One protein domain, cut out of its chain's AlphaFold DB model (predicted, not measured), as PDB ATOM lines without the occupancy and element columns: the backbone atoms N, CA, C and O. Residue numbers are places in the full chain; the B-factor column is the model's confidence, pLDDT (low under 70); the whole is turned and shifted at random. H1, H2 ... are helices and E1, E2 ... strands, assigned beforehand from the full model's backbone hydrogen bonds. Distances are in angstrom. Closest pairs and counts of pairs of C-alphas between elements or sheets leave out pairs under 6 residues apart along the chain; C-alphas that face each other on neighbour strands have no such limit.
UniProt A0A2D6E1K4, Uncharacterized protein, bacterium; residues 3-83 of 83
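This is residues 3 to 83 of the 83 residues of an uncharacterized protein of bacterium (UniProt A0A2D6E1K4). Two small units make the model, each a pair of short parallel strands with one helix beside it: E1 and E2 with H1, and E3 and E4 with H2. The helices lie at opposite ends of the longest axis with the separate strand pairs between them, and residues 3 to 11 lead from the side of H2 to E1. The printed part has 81 residues, with two named helices and four named strands in the order E1, H1, E2, E3, E4, H2. The class is mixed, helices and strands, though under half of the residues are in named elements. The whole is compact, with a radius of gyration of the C-alphas of 13.1 A and spans of 34 by 25 by 23 A.

E1 is residues 12 to 14, 6.5 A long, from C-alpha 12 at (21.031, -47.864, -38.152). E2 is residues 38 to 40, 6.5 A. H1 is residues 20 to 30, 15.6 A. E3 is residues 49 to 51, 6.2 A, and E4 is residues 59 to 61, 6.1 A. H2 is residues 70 to 81, 16.5 A, ending at C-alpha 81 at (8.916, -58.621, -37.701).

E1 and E2 are parallel at 32 degrees, with N 13 and O 38 3.0 A apart, within hydrogen-bond range. E1, H1 and E2 form a strand-helix-strand unit, two parallel neighbour strands with a helix between them in the chain, and its crossover is right-handed. The closest C-alphas of H1 and E2 are those of Val 20 and Phe 39, 7.1 A. E3 and E4 are parallel at 32 degrees, with N 60 and O 49 2.8 A apart, within range. The closest C-alphas of E4 and H2 are those of Ile 60 and Gln 76, 7.3 A. E2 and E3 are apart, as are H1 and H2. In H1 and H2 every O i to N i+4 pair is within range.

The two C-alphas farthest apart, those of Ser 29 and Leu 83, are 37.1 A apart. The printed part has no cut and no long link. Residues 66 to 72, of which 70 to 72 belong to H2, stand free. Mean pLDDT of the printed part is 91.9; residues 82 to 83 are under 70.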
ATOM      1  N   ALA A   3      11.881 -50.069 -30.622       84.06
ATOM      2  CA  ALA A   3      12.688 -50.837 -31.573       84.06
ATOM      3  C   ALA A   3      13.737 -51.715 -30.864       84.06
ATOM      4  O   ALA A   3      13.719 -52.931 -31.004       84.06
ATOM      5  N   LYS A   4      14.567 -51.124 -29.998       86.00
ATOM      6  CA  LYS A   4      15.616 -51.865 -29.285       86.00
ATOM      7  C   LYS A   4      15.102 -52.770 -28.163       86.00
ATOM      8  O   LYS A   4      15.513 -53.917 -28.065       86.00
ATOM      9  N   LYS A   5      14.196 -52.281 -27.305       85.69
ATOM     10  CA  LYS A   5      13.773 -53.014 -26.093       85.69
ATOM     11  C   LYS A   5      12.671 -54.041 -26.335       85.69
ATOM     12  O   LYS A   5      12.691 -55.091 -25.710       85.69
ATOM     13  N   GLU A   6      11.696 -53.726 -27.183       87.75
ATOM     14  CA  GLU A   6      10.580 -54.634 -27.480       87.75
ATOM     15  C   GLU A   6      10.849 -55.431 -28.755       87.75
ATOM     16  O   GLU A   6      10.518 -56.614 -28.834       87.75
ATOM     17  N   LEU A   7      11.452 -54.786 -29.761       88.06
ATOM     18  CA  LEU A   7      11.617 -55.375 -31.089       88.06
ATOM     19  C   LEU A   7      13.004 -55.965 -31.354       88.06
ATOM     20  O   LEU A   7      13.196 -56.584 -32.393       88.06
ATOM     21  N   ASN A   8      13.936 -55.842 -30.403       89.81
ATOM     22  CA  ASN A   8      15.314 -56.322 -30.520       89.81
ATOM     23  C   ASN A   8      15.977 -55.924 -31.856       89.81
ATOM     24  O   ASN A   8      16.683 -56.728 -32.462       89.81
ATOM     25  N   TYR A   9      15.681 -54.710 -32.325       92.19
ATOM     26  CA  TYR A   9      16.319 -54.098 -33.484       92.19
ATOM     27  C   TYR A   9      17.412 -53.132 -33.047       92.19
ATOM     28  O   TYR A   9      17.213 -52.356 -32.107       92.19
ATOM     29  N   ASP A  10      18.502 -53.127 -33.805       93.75
ATOM     30  CA  ASP A  10      19.460 -52.028 -33.824       93.75
ATOM     31  C   ASP A  10      18.958 -50.933 -34.774       93.75
ATOM     32  O   ASP A  10      18.329 -51.208 -35.803       93.75
ATOM     33  N   VAL A  11      19.181 -49.675 -34.407       94.19
ATOM     34  CA  VAL A  11      18.742 -48.509 -35.177       94.19
ATOM     35  C   VAL A  11      19.927 -47.962 -35.956       94.19
ATOM     36  O   VAL A  11      20.807 -47.313 -35.396       94.19
ATOM     37  N   LEU A  12      19.931 -48.214 -37.260       95.12
ATOM     38  CA  LEU A  12      21.031 -47.864 -38.152       95.12
ATOM     39  C   LEU A  12      20.629 -46.722 -39.088       95.12
ATOM     40  O   LEU A  12      19.483 -46.654 -39.538       95.12
ATOM     41  N   LEU A  13      21.577 -45.839 -39.400       95.00
ATOM     42  CA  LEU A  13      21.410 -44.812 -40.428       95.00
ATOM     43  C   LEU A  13      22.148 -45.214 -41.703       95.00
ATOM     44  O   LEU A  13      23.378 -45.270 -41.728       95.00
ATOM     45  N   GLU A  14      21.399 -45.445 -42.781       94.12
ATOM     46  CA  GLU A  14      21.986 -45.584 -44.113       94.12
ATOM     47  C   GLU A  14      22.468 -44.211 -44.607       94.12
ATOM     48  O   GLU A  14      21.715 -43.235 -44.622       94.12
ATOM     49  N   SER A  15      23.735 -44.130 -45.010       94.25
ATOM     50  CA  SER A  15      24.337 -42.917 -45.563       94.25
ATOM     51  C   SER A  15      25.279 -43.272 -46.704       94.25
ATOM     52  O   SER A  15      26.020 -44.253 -46.640       94.25
ATOM     53  N   ALA A  16      25.301 -42.431 -47.739       93.50
ATOM     54  CA  ALA A  16      26.377 -42.467 -48.720       93.50
ATOM     55  C   ALA A  16      27.720 -42.212 -48.020       93.50
ATOM     56  O   ALA A  16      27.775 -41.494 -47.015       93.50
ATOM     57  N   LYS A  17      28.794 -42.806 -48.546       93.06
ATOM     58  CA  LYS A  17      30.118 -42.783 -47.911       93.06
ATOM     59  C   LYS A  17      30.641 -41.359 -47.729       93.06
ATOM     60  O   LYS A  17      31.283 -41.080 -46.723       93.06
ATOM     61  N   GLU A  18      30.364 -40.476 -48.684       95.69
ATOM     62  CA  GLU A  18      30.827 -39.086 -48.652       95.69
ATOM     63  C   GLU A  18      30.079 -38.245 -47.601       95.69
ATOM     64  O   GLU A  18      30.610 -37.250 -47.118       95.69
ATOM     65  N   GLU A  19      28.881 -38.678 -47.202       95.06
ATOM     66  CA  GLU A  19      27.976 -37.940 -46.311       95.06
ATOM     67  C   GLU A  19      28.023 -38.432 -44.854       95.06
ATOM     68  O   GLU A  19      27.435 -37.808 -43.967       95.06
ATOM     69  N   VAL A  20      28.732 -39.535 -44.568       94.75
ATOM     70  CA  VAL A  20      28.810 -40.109 -43.209       94.75
ATOM     71  C   VAL A  20      29.322 -39.076 -42.205       94.75
ATOM     72  O   VAL A  20      28.705 -38.885 -41.157       94.75
ATOM     73  N   ASP A  21      30.396 -38.356 -42.534       95.31
ATOM     74  CA  ASP A  21      30.971 -37.340 -41.645       95.31
ATOM     75  C   ASP A  21      29.999 -36.178 -41.400       95.31
ATOM     76  O   ASP A  21      29.919 -35.647 -40.285       95.31
ATOM     77  N   HIS A  22      29.230 -35.787 -42.420       96.00
ATOM     78  CA  HIS A  22      28.213 -34.749 -42.293       96.00
ATOM     79  C   HIS A  22      27.133 -35.172 -41.289       96.00
ATOM     80  O   HIS A  22      26.867 -34.460 -40.312       96.00
ATOM     81  N   HIS A  23      26.563 -36.363 -41.477       94.94
ATOM     82  CA  HIS A  23      25.532 -36.894 -40.592       94.94
ATOM     83  C   HIS A  23      26.057 -37.149 -39.175       94.94
ATOM     84  O   HIS A  23      25.388 -36.788 -38.205       94.94
ATOM     85  N   TYR A  24      27.266 -37.695 -39.037       95.69
ATOM     86  CA  TYR A  24      27.901 -37.928 -37.743       95.69
ATOM     87  C   TYR A  24      28.016 -36.630 -36.939       95.69
ATOM     88  O   TYR A  24      27.571 -36.564 -35.790       95.69
ATOM     89  N   ASN A  25      28.558 -35.570 -37.546       96.75
ATOM     90  CA  ASN A  25      28.716 -34.278 -36.879       96.75
ATOM     91  C   ASN A  25      27.363 -33.660 -36.502       96.75
ATOM     92  O   ASN A  25      27.220 -33.106 -35.406       96.75
ATOM     93  N   TYR A  26      26.355 -33.804 -37.366       96.19
ATOM     94  CA  TYR A  26      25.003 -33.341 -37.082       96.19
ATOM     95  C   TYR A  26      24.397 -34.065 -35.869       96.19
ATOM     96  O   TYR A  26      24.002 -33.401 -34.908       96.19
ATOM     97  N   LEU A  27      24.402 -35.402 -35.850       95.56
ATOM     98  CA  LEU A  27      23.885 -36.193 -34.725       95.56
ATOM     99  C   LEU A  27      24.648 -35.908 -33.430       95.56
ATOM    100  O   LEU A  27      24.030 -35.748 -32.371       95.56
ATOM    101  N   LYS A  28      25.979 -35.777 -33.518       96.25
ATOM    102  CA  LYS A  28      26.842 -35.441 -32.381       96.25
ATOM    103  C   LYS A  28      26.443 -34.118 -31.750       96.25
ATOM    104  O   LYS A  28      26.300 -34.044 -30.535       96.25
ATOM    105  N   SER A  29      26.209 -33.094 -32.573       97.19
ATOM    106  CA  SER A  29      25.811 -31.762 -32.103       97.19
ATOM    107  C   SER A  29      24.468 -31.751 -31.363       97.19
ATOM    108  O   SER A  29      24.200 -30.839 -30.583       97.19
ATOM    109  N   LYS A  30      23.621 -32.761 -31.604       95.75
ATOM    110  CA  LYS A  30      22.298 -32.907 -30.990       95.75
ATOM    111  C   LYS A  30      22.256 -33.905 -29.832       95.75
ATOM    112  O   LYS A  30      21.228 -33.988 -29.168       95.75
ATOM    113  N   GLY A  31      23.334 -34.657 -29.596       94.62
ATOM    114  CA  GLY A  31      23.351 -35.741 -28.609       94.62
ATOM    115  C   GLY A  31      22.422 -36.904 -28.976       94.62
ATOM    116  O   GLY A  31      21.874 -37.551 -28.095       94.62
ATOM    117  N   TRP A  32      22.191 -37.157 -30.267       93.69
ATOM    118  CA  TRP A  32      21.206 -38.153 -30.723       93.69
ATOM    119  C   TRP A  32      21.748 -39.578 -30.867       93.69
ATOM    120  O   TRP A  32      20.992 -40.481 -31.218       93.69
ATOM    121  N   PHE A  33      23.020 -39.804 -30.542       93.00
ATOM    122  CA  PHE A  33      23.613 -41.145 -30.527       93.00
ATOM    123  C   PHE A  33      23.021 -42.073 -29.462       93.00
ATOM    124  O   PHE A  33      23.204 -43.280 -29.542       93.00
ATOM    125  N   ASP A  34      22.225 -41.552 -28.529       89.75
ATOM    126  CA  ASP A  34      21.422 -42.393 -27.636       89.75
ATOM    127  C   ASP A  34      20.349 -43.203 -28.389       89.75
ATOM    128  O   ASP A  34      19.788 -44.140 -27.823       89.75
ATOM    129  N   PHE A  35      20.028 -42.843 -29.639       89.12
ATOM    130  CA  PHE A  35      18.962 -43.454 -30.442       89.12
ATOM    131  C   PHE A  35      19.441 -44.097 -31.745       89.12
ATOM    132  O   PHE A  35      18.622 -44.708 -32.427       89.12
ATOM    133  N   VAL A  36      20.715 -43.928 -32.105       93.19
ATOM    134  CA  VAL A  36      21.315 -44.449 -33.339       93.19
ATOM    135  C   VAL A  36      22.548 -45.246 -32.963       93.19
ATOM    136  O   VAL A  36      23.453 -44.712 -32.327       93.19
ATOM    137  N   ASP A  37      22.561 -46.511 -33.362       94.19
ATOM    138  CA  ASP A  37      23.602 -47.468 -33.013       94.19
ATOM    139  C   ASP A  37      24.820 -47.348 -33.936       94.19
ATOM    140  O   ASP A  37      25.948 -47.373 -33.445       94.19
ATOM    141  N   ASP A  38      24.612 -47.173 -35.248       94.69
ATOM    142  CA  ASP A  38      25.709 -46.990 -36.206       94.69
ATOM    143  C   ASP A  38      25.256 -46.367 -37.542       94.69
ATOM    144  O   ASP A  38      24.060 -46.278 -37.849       94.69
ATOM    145  N   PHE A  39      26.234 -45.967 -38.356       95.62
ATOM    146  CA  PHE A  39      26.063 -45.638 -39.767       95.62
ATOM    147  C   PHE A  39      26.472 -46.818 -40.643       95.62
ATOM    148  O   PHE A  39      27.527 -47.417 -40.454       95.62
ATOM    149  N   ILE A  40      25.670 -47.105 -41.662       95.12
ATOM    150  CA  ILE A  40      25.949 -48.174 -42.621       95.12
ATOM    151  C   ILE A  40      25.854 -47.656 -44.055       95.12
ATOM    152  O   ILE A  40      25.200 -46.647 -44.334       95.12
ATOM    153  N   LEU A  41      26.493 -48.365 -44.984       93.94
ATOM    154  CA  LEU A  41      26.268 -48.126 -46.407       93.94
ATOM    155  C   LEU A  41      24.915 -48.720 -46.840       93.94
ATOM    156  O   LEU A  41      24.462 -49.707 -46.250       93.94
ATOM    157  N   PRO A  42      24.279 -48.176 -47.896       90.50
ATOM    158  CA  PRO A  42      23.032 -48.725 -48.413       90.50
ATOM    159  C   PRO A  42      23.162 -50.213 -48.744       90.50
ATOM    160  O   PRO A  42      24.116 -50.625 -49.409       90.50
ATOM    161  N   ASN A  43      22.182 -51.020 -48.330       87.38
ATOM    162  CA  ASN A  43      22.163 -52.476 -48.542       87.38
ATOM    163  C   ASN A  43      23.226 -53.293 -47.811       87.38
ATOM    164  O   ASN A  43      23.376 -54.478 -48.111       87.38
ATOM    165  N   GLN A  44      23.923 -52.708 -46.841       91.88
ATOM    166  CA  GLN A  44      24.854 -53.462 -46.010       91.88
ATOM    167  C   GLN A  44      24.123 -54.415 -45.051       91.88
ATOM    168  O   GLN A  44      24.586 -55.533 -44.845       91.88
ATOM    169  N   GLU A  45      22.963 -54.006 -44.528       91.00
ATOM    170  CA  GLU A  45      22.184 -54.782 -43.559       91.00
ATOM    171  C   GLU A  45      20.773 -55.125 -44.048       91.00
ATOM    172  O   GLU A  45      20.179 -54.468 -44.919       91.00
ATOM    173  N   LYS A  46      20.228 -56.197 -43.463       88.62
ATOM    174  CA  LYS A  46      18.855 -56.663 -43.686       88.62
ATOM    175  C   LYS A  46      17.985 -56.308 -42.486       88.62
ATOM    176  O   LYS A  46      18.375 -56.524 -41.346       88.62
ATOM    177  N   GLY A  47      16.773 -55.833 -42.745       89.94
ATOM    178  CA  GLY A  47      15.821 -55.469 -41.702       89.94
ATOM    179  C   GLY A  47      14.629 -54.712 -42.267       89.94
ATOM    180  O   GLY A  47      14.427 -54.682 -43.482       89.94
ATOM    181  N   VAL A  48      13.848 -54.104 -41.377       93.25
ATOM    182  CA  VAL A  48      12.775 -53.181 -41.761       93.25
ATOM    183  C   VAL A  48      13.391 -51.819 -42.047       93.25
ATOM    184  O   VAL A  48      14.065 -51.250 -41.190       93.25
ATOM    185  N   ARG A  49      13.143 -51.286 -43.242       93.88
ATOM    186  CA  ARG A  49      13.602 -49.955 -43.648       93.88
ATOM    187  C   ARG A  49      12.478 -48.944 -43.541       93.88
ATOM    188  O   ARG A  49      11.317 -49.277 -43.757       93.88
ATOM    189  N   ILE A  50      12.831 -47.703 -43.235       94.62
ATOM    190  CA  ILE A  50      11.938 -46.558 -43.400       94.62
ATOM    191  C   ILE A  50      12.593 -45.652 -44.428       94.62
ATOM    192  O   ILE A  50      13.686 -45.147 -44.191       94.62
ATOM    193  N   ASP A  51      11.924 -45.458 -45.556       93.88
ATOM    194  CA  ASP A  51      12.450 -44.678 -46.676       93.88
ATOM    195  C   ASP A  51      11.318 -43.854 -47.305       93.88
ATOM    196  O   ASP A  51      10.133 -44.110 -47.088       93.88
ATOM    197  N   LYS A  52      11.660 -42.836 -48.086       93.56
ATOM    198  CA  LYS A  52      10.701 -42.024 -48.840       93.56
ATOM    199  C   LYS A  52      10.201 -42.742 -50.092       93.56
ATOM    200  O   LYS A  52       9.125 -42.413 -50.592       93.56
ATOM    201  N   GLU A  53      10.950 -43.727 -50.576       91.56
ATOM    202  CA  GLU A  53      10.690 -44.456 -51.816       91.56
ATOM    203  C   GLU A  53      10.716 -45.974 -51.588       91.56
ATOM    204  O   GLU A  53      11.398 -46.478 -50.701       91.56
ATOM    205  N   LEU A  54       9.980 -46.731 -52.404       87.38
ATOM    206  CA  LEU A  54       9.907 -48.197 -52.312       87.38
ATOM    207  C   LEU A  54      10.978 -48.870 -53.184       87.38
ATOM    208  O   LEU A  54      10.674 -49.707 -54.031       87.38
ATOM    209  N   ASN A  55      12.238 -48.488 -52.978       85.69
ATOM    210  CA  ASN A  55      13.367 -48.996 -53.766       85.69
ATOM    211  C   ASN A  55      13.849 -50.382 -53.308       85.69
ATOM    212  O   ASN A  55      14.520 -51.089 -54.061       85.69
ATOM    213  N   TYR A  56      13.491 -50.789 -52.088       85.06
ATOM    214  CA  TYR A  56      13.956 -52.022 -51.460       85.06
ATOM    215  C   TYR A  56      12.801 -52.829 -50.873       85.06
ATOM    216  O   TYR A  56      11.790 -52.274 -50.433       85.06
ATOM    217  N   SER A  57      12.961 -54.154 -50.828       84.56
ATOM    218  CA  SER A  57      12.043 -55.012 -50.082       84.56
ATOM    219  C   SER A  57      12.074 -54.662 -48.592       84.56
ATOM    220  O   SER A  57      13.066 -54.146 -48.080       84.56
ATOM    221  N   ASN A  58      10.975 -54.944 -47.892       89.56
ATOM    222  CA  ASN A  58      10.819 -54.658 -46.465       89.56
ATOM    223  C   ASN A  58      10.984 -53.169 -46.096       89.56
ATOM    224  O   ASN A  58      11.543 -52.838 -45.052       89.56
ATOM    225  N   THR A  59      10.431 -52.284 -46.930       93.44
ATOM    226  CA  THR A  59      10.442 -50.830 -46.719       93.44
ATOM    227  C   THR A  59       9.060 -50.308 -46.333       93.44
ATOM    228  O   THR A  59       8.075 -50.547 -47.030       93.44
ATOM    229  N   ILE A  60       9.002 -49.543 -45.246       95.31
ATOM    230  CA  ILE A  60       7.865 -48.711 -44.856       95.31
ATOM    231  C   ILE A  60       8.073 -47.334 -45.480       95.31
ATOM    232  O   ILE A  60       9.016 -46.622 -45.134       95.31
ATOM    233  N   GLN A  61       7.181 -46.945 -46.387       95.88
ATOM    234  CA  GLN A  61       7.279 -45.643 -47.034       95.88
ATOM    235  C   GLN A  61       6.816 -44.522 -46.090       95.88
ATOM    236  O   GLN A  61       5.655 -44.488 -45.676       95.88
ATOM    237  N   ALA A  62       7.696 -43.569 -45.776       95.88
ATOM    238  CA  ALA A  62       7.367 -42.397 -44.972       95.88
ATOM    239  C   ALA A  62       8.228 -41.180 -45.334       95.88
ATOM    240  O   ALA A  62       9.453 -41.223 -45.312       95.88
ATOM    241  N   ASN A  63       7.580 -40.037 -45.578       94.25
ATOM    242  CA  ASN A  63       8.288 -38.791 -45.896       94.25
ATOM    243  C   ASN A  63       9.025 -38.181 -44.691       94.25
ATOM    244  O   ASN A  63      10.020 -37.477 -44.864       94.25
ATOM    245  N   TYR A  64       8.508 -38.421 -43.483       94.50
ATOM    246  CA  TYR A  64       9.009 -37.872 -42.225       94.50
ATOM    247  C   TYR A  64       8.708 -38.840 -41.079       94.50
ATOM    248  O   TYR A  64       7.725 -39.574 -41.144       94.50
ATOM    249  N   ILE A  65       9.482 -38.767 -39.998       92.75
ATOM    250  CA  ILE A  65       9.156 -39.395 -38.712       92.75
ATOM    251  C   ILE A  65       8.751 -38.273 -37.755       92.75
ATOM    252  O   ILE A  65       9.532 -37.357 -37.499       92.75
ATOM    253  N   ARG A  66       7.508 -38.304 -37.272       94.38
ATOM    254  CA  ARG A  66       6.940 -37.315 -36.349       94.38
ATOM    255  C   ARG A  66       6.066 -37.995 -35.300       94.38
ATOM    256  O   ARG A  66       5.724 -39.172 -35.416       94.38
ATOM    257  N   CYS A  67       5.679 -37.253 -34.269       93.31
ATOM    258  CA  CYS A  67       4.868 -37.804 -33.183       93.31
ATOM    259  C   CYS A  67       3.531 -38.368 -33.693       93.31
ATOM    260  O   CYS A  67       3.083 -39.406 -33.215       93.31
ATOM    261  N   GLU A  68       2.932 -37.735 -34.703       96.12
ATOM    262  CA  GLU A  68       1.618 -38.088 -35.243       96.12
ATOM    263  C   GLU A  68       1.625 -39.420 -36.001       96.12
ATOM    264  O   GLU A  68       0.644 -40.159 -35.950       96.12
ATOM    265  N   ASN A  69       2.721 -39.751 -36.694       95.38
ATOM    266  CA  ASN A  69       2.810 -40.980 -37.485       95.38
ATOM    267  C   ASN A  69       3.608 -42.101 -36.808       95.38
ATOM    268  O   ASN A  69       3.525 -43.246 -37.248       95.38
ATOM    269  N   THR A  70       4.313 -41.817 -35.710       94.12
ATOM    270  CA  THR A  70       5.088 -42.821 -34.964       94.12
ATOM    271  C   THR A  70       4.255 -44.047 -34.553       94.12
ATOM    272  O   THR A  70       4.738 -45.157 -34.767       94.12
ATOM    273  N   PRO A  71       3.010 -43.931 -34.034       94.19
ATOM    274  CA  PRO A  71       2.206 -45.111 -33.692       94.19
ATOM    275  C   PRO A  71       1.916 -46.013 -34.896       94.19
ATOM    276  O   PRO A  71       1.969 -47.236 -34.782       94.19
ATOM    277  N   ASN A  72       1.652 -45.413 -36.061       95.50
ATOM    278  CA  ASN A  72       1.410 -46.152 -37.294       95.50
ATOM    279  C   ASN A  72       2.691 -46.835 -37.803       95.50
ATOM    280  O   ASN A  72       2.649 -48.022 -38.122       95.50
ATOM    281  N   LEU A  73       3.828 -46.128 -37.802       95.44
ATOM    282  CA  LEU A  73       5.129 -46.701 -38.162       95.44
ATOM    283  C   LEU A  73       5.482 -47.884 -37.255       95.44
ATOM    284  O   LEU A  73       5.858 -48.942 -37.743       95.44
ATOM    285  N   LEU A  74       5.293 -47.747 -35.941       93.31
ATOM    286  CA  LEU A  74       5.543 -48.828 -34.987       93.31
ATOM    287  C   LEU A  74       4.649 -50.048 -35.228       93.31
ATOM    288  O   LEU A  74       5.132 -51.171 -35.110       93.31
ATOM    289  N   GLY A  75       3.373 -49.846 -35.568       93.75
ATOM    290  CA  GLY A  75       2.471 -50.939 -35.938       93.75
ATOM    291  C   GLY A  75       2.974 -51.710 -37.160       93.75
ATOM    292  O   GLY A  75       3.029 -52.936 -37.128       93.75
ATOM    293  N   GLN A  76       3.423 -50.994 -38.193       94.31
ATOM    294  CA  GLN A  76       3.987 -51.605 -39.399       94.31
ATOM    295  C   GLN A  76       5.297 -52.354 -39.111       94.31
ATOM    296  O   GLN A  76       5.433 -53.503 -39.519       94.31
ATOM    297  N   ILE A  77       6.219 -51.764 -38.339       93.94
ATOM    298  CA  ILE A  77       7.473 -52.433 -37.943       93.94
ATOM    299  C   ILE A  77       7.170 -53.736 -37.189       93.94
ATOM    300  O   ILE A  77       7.809 -54.753 -37.445       93.94
ATOM    301  N   LYS A  78       6.184 -53.725 -36.279       92.12
ATOM    302  CA  LYS A  78       5.754 -54.921 -35.538       92.12
ATOM    303  C   LYS A  78       5.232 -56.008 -36.480       92.12
ATOM    304  O   LYS A  78       5.707 -57.131 -36.409       92.12
ATOM    305  N   MET A  79       4.337 -55.659 -37.405       91.19
ATOM    306  CA  MET A  79       3.801 -56.611 -38.388       91.19
ATOM    307  C   MET A  79       4.888 -57.228 -39.273       91.19
ATOM    308  O   MET A  79       4.811 -58.406 -39.597       91.19
ATOM    309  N   MET A  80       5.894 -56.446 -39.664       89.44
ATOM    310  CA  MET A  80       6.973 -56.912 -40.539       89.44
ATOM    311  C   MET A  80       8.016 -57.772 -39.828       89.44
ATOM    312  O   MET A  80       8.790 -58.448 -40.497       89.44
ATOM    313  N   ARG A  81       8.053 -57.744 -38.493       82.38
ATOM    314  CA  ARG A  81       8.916 -58.621 -37.701       82.38
ATOM    315  C   ARG A  81       8.380 -60.051 -37.619       82.38
ATOM    316  O   ARG A  81       9.175 -60.979 -37.538       82.38
ATOM    317  N   ASP A  82       7.058 -60.197 -37.595       67.38
ATOM    318  CA  ASP A  82       6.379 -61.492 -37.470       67.38
ATOM    319  C   ASP A  82       6.216 -62.220 -38.828       67.38
ATOM    320  O   ASP A  82       5.640 -63.311 -38.867       67.38
ATOM    321  N   LEU A  83       6.699 -61.621 -39.928       55.41
ATOM    322  CA  LEU A  83       6.780 -62.205 -41.278       55.41
ATOM    323  C   LEU A  83       8.089 -62.979 -41.479       55.41
ATOM    324  O   LEU A  83       8.022 -64.064 -42.099       55.41
TER     325      LEU A  83